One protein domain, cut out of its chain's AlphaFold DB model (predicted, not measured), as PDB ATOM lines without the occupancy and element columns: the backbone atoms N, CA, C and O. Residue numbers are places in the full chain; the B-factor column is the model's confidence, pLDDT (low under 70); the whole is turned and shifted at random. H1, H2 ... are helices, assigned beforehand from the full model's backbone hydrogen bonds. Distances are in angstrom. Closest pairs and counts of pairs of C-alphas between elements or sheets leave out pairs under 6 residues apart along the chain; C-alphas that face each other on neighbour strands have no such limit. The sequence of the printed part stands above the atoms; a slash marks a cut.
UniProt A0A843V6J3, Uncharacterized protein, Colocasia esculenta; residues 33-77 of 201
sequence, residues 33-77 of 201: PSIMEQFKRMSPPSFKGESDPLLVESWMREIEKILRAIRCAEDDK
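AT A GLANCE: This is residues 33 to 77 of the 201 residues of an uncharacterized protein of Colocasia esculenta (UniProt A0A843V6J3). One long helix, H2, makes the longest axis of a loose frame, and the short helices H1 and H3 sit near its last turns without packing firmly on it. The long link from H1, residues 42 to 52, runs the length of H2 to its far end, where the path folds back into the helix. The printed part has 45 residues with three named helices, in the order H1, H2, H3, and no named strand; its class is all helix. It is only just loose, close to compact, with a radius of gyration of the C-alphas of 11.3 A and an elongated outline of 34 by 17 by 15 A.

IN THESE COORDINATES: Find C-alpha 53 at (233.142, 101.890, 221.637); from there H2, residues 53 to 69, runs 24.2 A to C-alpha 69 at (223.826, 98.155, 243.673). Earlier, H1 takes residues 35 to 41 and begins at C-alpha 35, (228.565, 88.405, 245.828); it is 9.9 A long. H3, residues 74 to 77, is 5.3 A long.

HOW THE PARTS SIT: Start at H2 and look at Ile 66: its C-alpha is 7.2 A from that of Phe 39, the closest pair of H2 and H1. These two helices are close but not clearly touching. They run opposite ways at a steep tilt of 69 degrees, only just short of about perpendicular. H3 is also close to H2 but not clearly touching, the closest C-alphas being those of Leu 67 and Lys 77, 7.6 A apart. H1 and H3 are only just apart, at 8.1 A. In H1 and H2 every O i to N i+4 pair is within hydrogen-bond range; H3 is too short for such a pair.

THE WHOLE: Look to Pro 33 and Asp 52 for the two C-alphas farthest apart, 34.5 A. The printed part has no cut. The link from H1 to H2, 11 residues, is long, and that from H2 to H3, 4 residues, is tight. The mean pLDDT of the printed part is 86.5, and no printed residue is under 70.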
ATOM      1  N   PRO A  33     223.794  85.468 250.671       75.00
ATOM      2  CA  PRO A  33     224.129  85.095 249.304       75.00
ATOM      3  C   PRO A  33     225.489  85.677 248.922       75.00
ATOM      4  O   PRO A  33     225.741  86.867 249.150       75.00
ATOM      5  N   SER A  34     226.340  84.842 248.325       86.06
ATOM      6  CA  SER A  34     227.652  85.242 247.816       86.06
ATOM      7  C   SER A  34     227.510  86.435 246.868       86.06
ATOM      8  O   SER A  34     226.491  86.580 246.185       86.06
ATOM      9  N   ILE A  35     228.541  87.279 246.773       87.06
ATOM     10  CA  ILE A  35     228.565  88.405 245.828       87.06
ATOM     11  C   ILE A  35     228.245  87.947 244.394       87.06
ATOM     12  O   ILE A  35     227.510  88.621 243.675       87.06
ATOM     13  N   MET A  36     228.685  86.737 244.027       84.94
ATOM     14  CA  MET A  36     228.375  86.085 242.754       84.94
ATOM     15  C   MET A  36     226.874  85.789 242.588       84.94
ATOM     16  O   MET A  36     226.301  86.023 241.526       84.94
ATOM     17  N   GLU A  37     226.206  85.294 243.629       86.19
ATOM     18  CA  GLU A  37     224.766  84.996 243.591       86.19
ATOM     19  C   GLU A  37     223.933  86.277 243.548       86.19
ATOM     20  O   GLU A  37     222.934  86.353 242.829       86.19
ATOM     21  N   GLN A  38     224.360  87.310 244.275       88.94
ATOM     22  CA  GLN A  38     223.727  88.625 244.219       88.94
ATOM     23  C   GLN A  38     223.872  89.255 242.834       88.94
ATOM     24  O   GLN A  38     222.894  89.783 242.308       88.94
ATOM     25  N   PHE A  39     225.054  89.142 242.226       88.62
ATOM     26  CA  PHE A  39     225.323  89.622 240.877       88.62
ATOM     27  C   PHE A  39     224.452  88.905 239.836       88.62
ATOM     28  O   PHE A  39     223.731  89.565 239.093       88.62
ATOM     29  N   LYS A  40     224.396  87.566 239.855       85.31
ATOM     30  CA  LYS A  40     223.520  86.780 238.961       85.31
ATOM     31  C   LYS A  40     222.040  87.126 239.122       85.31
ATOM     32  O   LYS A  40     221.308  87.183 238.137       85.31
ATOM     33  N   ARG A  41     221.592  87.408 240.349       90.75
ATOM     34  CA  ARG A  41     220.204  87.810 240.630       90.75
ATOM     35  C   ARG A  41     219.829  89.159 240.007       90.75
ATOM     36  O   ARG A  41     218.655  89.382 239.735       90.75
ATOM     37  N   MET A  42     220.806  90.030 239.756       85.88
ATOM     38  CA  MET A  42     220.606  91.309 239.066       85.88
ATOM     39  C   MET A  42     220.582  91.173 237.536       85.88
ATOM     40  O   MET A  42     220.390  92.175 236.856       85.88
ATOM     41  N   SER A  43     220.734  89.950 237.006       83.75
ATOM     42  CA  SER A  43     220.687  89.630 235.575       83.75
ATOM     43  C   SER A  43     221.590  90.546 234.731       83.75
ATOM     44  O   SER A  43     221.081  91.345 233.939       83.75
ATOM     45  N   PRO A  44     222.920  90.457 234.898       86.75
ATOM     46  CA  PRO A  44     223.860  91.307 234.180       86.75
ATOM     47  C   PRO A  44     223.735  91.133 232.657       86.75
ATOM     48  O   PRO A  44     223.508  90.015 232.186       86.75
ATOM     49  N   PRO A  45     223.873  92.214 231.866       87.19
ATOM     50  CA  PRO A  45     223.877  92.110 230.410       87.19
ATOM     51  C   PRO A  45     225.104  91.324 229.924       87.19
ATOM     52  O   PRO A  45     226.218  91.543 230.403       87.19
ATOM     53  N   SER A  46     224.922  90.432 228.947       81.88
ATOM     54  CA  SER A  46     226.030  89.661 228.377       81.88
ATOM     55  C   SER A  46     226.867  90.494 227.409       81.88
ATOM     56  O   SER A  46     226.346  91.275 226.611       81.88
ATOM     57  N   PHE A  47     228.185  90.310 227.477       80.62
ATOM     58  CA  PHE A  47     229.126  90.914 226.544       80.62
ATOM     59  C   PHE A  47     229.310  89.993 225.338       80.62
ATOM     60  O   PHE A  47     229.700  88.839 225.493       80.62
ATOM     61  N   LYS A  48     229.035  90.490 224.129       78.44
ATOM     62  CA  LYS A  48     229.078  89.688 222.891       78.44
ATOM     63  C   LYS A  48     230.341  89.908 222.056       78.44
ATOM     64  O   LYS A  48     230.334  89.630 220.860       78.44
ATOM     65  N   GLY A  49     231.399  90.450 222.660       76.31
ATOM     66  CA  GLY A  49     232.595  90.854 221.918       76.31
ATOM     67  C   GLY A  49     232.334  92.064 221.022       76.31
ATOM     68  O   GLY A  49     232.777  92.097 219.876       76.31
ATOM     69  N   GLU A  50     231.558  93.033 221.512       81.56
ATOM     70  CA  GLU A  50     231.212  94.229 220.744       81.56
ATOM     71  C   GLU A  50     232.462  95.078 220.481       81.56
ATOM     72  O   GLU A  50     233.235  95.372 221.389       81.56
ATOM     73  N   SER A  51     232.669  95.465 219.220       78.25
ATOM     74  CA  SER A  51     233.808  96.282 218.778       78.25
ATOM     75  C   SER A  51     233.484  97.777 218.671       78.25
ATOM     76  O   SER A  51     234.371  98.574 218.378       78.25
ATOM     77  N   ASP A  52     232.217  98.156 218.860       88.56
ATOM     78  CA  ASP A  52     231.773  99.553 218.874       88.56
ATOM     79  C   ASP A  52     232.031 100.169 220.262       88.56
ATOM     80  O   ASP A  52     231.437  99.701 221.241       88.56
ATOM     81  N   PRO A  53     232.859 101.227 220.368       88.94
ATOM     82  CA  PRO A  53     233.142 101.890 221.637       88.94
ATOM     83  C   PRO A  53     231.888 102.331 222.401       88.94
ATOM     84  O   PRO A  53     231.865 102.243 223.626       88.94
ATOM     85  N   LEU A  54     230.829 102.763 221.706       88.75
ATOM     86  CA  LEU A  54     229.611 103.253 222.362       88.75
ATOM     87  C   LEU A  54     228.815 102.128 223.029       88.75
ATOM     88  O   LEU A  54     228.260 102.317 224.115       88.75
ATOM     89  N   LEU A  55     228.761 100.956 222.394       87.06
ATOM     90  CA  LEU A  55     228.082  99.794 222.959       87.06
ATOM     91  C   LEU A  55     228.867  99.227 224.147       87.06
ATOM     92  O   LEU A  55     228.276  98.962 225.195       87.06
ATOM     93  N   VAL A  56     230.200  99.178 224.037       89.00
ATOM     94  CA  VAL A  56     231.091  98.797 225.142       89.00
ATOM     95  C   VAL A  56     230.909  99.739 226.332       89.00
ATOM     96  O   VAL A  56     230.715  99.273 227.452       89.00
ATOM     97  N   GLU A  57     230.908 101.057 226.115       88.19
ATOM     98  CA  GLU A  57     230.677 102.026 227.193       88.19
ATOM     99  C   GLU A  57     229.292 101.880 227.827       88.19
ATOM    100  O   GLU A  57     229.167 101.917 229.054       88.19
ATOM    101  N   SER A  58     228.242 101.710 227.018       91.06
ATOM    102  CA  SER A  58     226.888 101.515 227.545       91.06
ATOM    103  C   SER A  58     226.784 100.232 228.368       91.06
ATOM    104  O   SER A  58     226.142 100.230 229.419       91.06
ATOM    105  N   TRP A  59     227.415  99.147 227.914       91.31
ATOM    106  CA  TRP A  59     227.469  97.883 228.639       91.31
ATOM    107  C   TRP A  59     228.239  98.037 229.956       91.31
ATOM    108  O   TRP A  59     227.723  97.667 231.012       91.31
ATOM    109  N   MET A  60     229.417  98.671 229.924       90.19
ATOM    110  CA  MET A  60     230.225  98.925 231.121       90.19
ATOM    111  C   MET A  60     229.457  99.738 232.167       90.19
ATOM    112  O   MET A  60     229.480  99.383 233.343       90.19
ATOM    113  N   ARG A  61     228.723 100.779 231.754       91.81
ATOM    114  CA  ARG A  61     227.890 101.587 232.663       91.81
ATOM    115  C   ARG A  61     226.800 100.763 233.346       91.81
ATOM    116  O   ARG A  61     226.537 100.965 234.531       91.81
ATOM    117  N   GLU A  62     226.156  99.845 232.625       91.81
ATOM    118  CA  GLU A  62     225.102  99.010 233.209       91.81
ATOM    119  C   GLU A  62     225.688  97.969 234.179       91.81
ATOM    120  O   GLU A  62     225.140  97.753 235.259       91.81
ATOM    121  N   ILE A  63     226.853  97.399 233.857       90.88
ATOM    122  CA  ILE A  63     227.591  96.511 234.766       90.88
ATOM    123  C   ILE A  63     228.045  97.265 236.021       90.88
ATOM    124  O   ILE A  63     227.822  96.789 237.134       90.88
ATOM    125  N   GLU A  64     228.607  98.467 235.884       90.94
ATOM    126  CA  GLU A  64     229.030  99.299 237.017       90.94
ATOM    127  C   GLU A  64     227.851  99.646 237.934       90.94
ATOM    128  O   GLU A  64     227.947  99.565 239.162       90.94
ATOM    129  N   LYS A  65     226.696  99.962 237.346       93.12
ATOM    130  CA  LYS A  65     225.455 100.215 238.082       93.12
ATOM    131  C   LYS A  65     225.012  98.993 238.892       93.12
ATOM    132  O   LYS A  65     224.610  99.158 240.046       93.12
ATOM    133  N   ILE A  66     225.120  97.787 238.334       91.94
ATOM    134  CA  ILE A  66     224.824  96.535 239.046       91.94
ATOM    135  C   ILE A  66     225.831  96.303 240.181       91.94
ATOM    136  O   ILE A  66     225.418  96.053 241.313       91.94
ATOM    137  N   LEU A  67     227.132  96.446 239.910       90.88
ATOM    138  CA  LEU A  67     228.200  96.276 240.904       90.88
ATOM    139  C   LEU A  67     228.036  97.247 242.081       90.88
ATOM    140  O   LEU A  67     228.183  96.861 243.243       90.88
ATOM    141  N   ARG A  68     227.647  98.492 241.796       90.06
ATOM    142  CA  ARG A  68     227.330  99.497 242.813       90.06
ATOM    143  C   ARG A  68     226.093  99.121 243.630       90.06
ATOM    144  O   ARG A  68     226.093  99.324 244.842       90.06
ATOM    145  N   ALA A  69     225.058  98.567 242.997       88.44
ATOM    146  CA  ALA A  69     223.826  98.155 243.673       88.44
ATOM    147  C   ALA A  69     224.047  96.989 244.652       88.44
ATOM    148  O   ALA A  69     223.498  97.012 245.752       88.44
ATOM    149  N   ILE A  70     224.892  96.015 244.294       90.19
ATOM    150  CA  ILE A  70     225.257  94.893 245.180       90.19
ATOM    151  C   ILE A  70     226.373  95.247 246.177       90.19
ATOM    152  O   ILE A  70     226.772  94.403 246.973       90.19
ATOM    153  N   ARG A  71     226.869  96.494 246.147       86.31
ATOM    154  CA  ARG A  71     227.998  96.981 246.960       86.31
ATOM    155  C   ARG A  71     229.253  96.111 246.807       86.31
ATOM    156  O   ARG A  71     229.919  95.812 247.794       86.31
ATOM    157  N   CYS A  72     229.564  95.721 245.571       86.00
ATOM    158  CA  CYS A  72     230.771  94.965 245.247       86.00
ATOM    159  C   CYS A  72     232.021  95.781 245.607       86.00
ATOM    160  O   CYS A  72     232.151  96.926 245.165       86.00
ATOM    161  N   ALA A  73     232.931  95.193 246.384       86.38
ATOM    162  CA  ALA A  73     234.248  95.772 246.632       86.38
ATOM    163  C   ALA A  73     235.090  95.743 245.346       86.38
ATOM    164  O   ALA A  73     234.869  94.885 244.490       86.38
ATOM    165  N   GLU A  74     236.047  96.666 245.204       79.44
ATOM    166  CA  GLU A  74     236.942  96.718 244.032       79.44
ATOM    167  C   GLU A  74     237.692  95.394 243.827       79.44
ATOM    168  O   GLU A  74     237.801  94.926 242.693       79.44
ATOM    169  N   ASP A  75     238.111  94.752 244.920       79.44
ATOM    170  CA  ASP A  75     238.853  93.486 244.905       79.44
ATOM    171  C   ASP A  75     238.050  92.331 244.270       79.44
ATOM    172  O   ASP A  75     238.613  91.451 243.617       79.44
ATOM    173  N   ASP A  76     236.717  92.364 244.382       82.62
ATOM    174  CA  ASP A  76     235.827  91.327 243.847       82.62
ATOM    175  C   ASP A  76     235.425  91.576 242.384       82.62
ATOM    176  O   ASP A  76     234.987  90.653 241.686       82.62
ATOM    177  N   LYS A  77     235.587  92.807 241.876       86.06
ATOM    178  CA  LYS A  77     235.154  93.169 240.516       86.06
ATOM    179  C   LYS A  77     235.906  92.397 239.444       86.06
ATOM    180  O   LYS A  77     235.295  91.987 238.460       86.06
TER     181      LYS A  77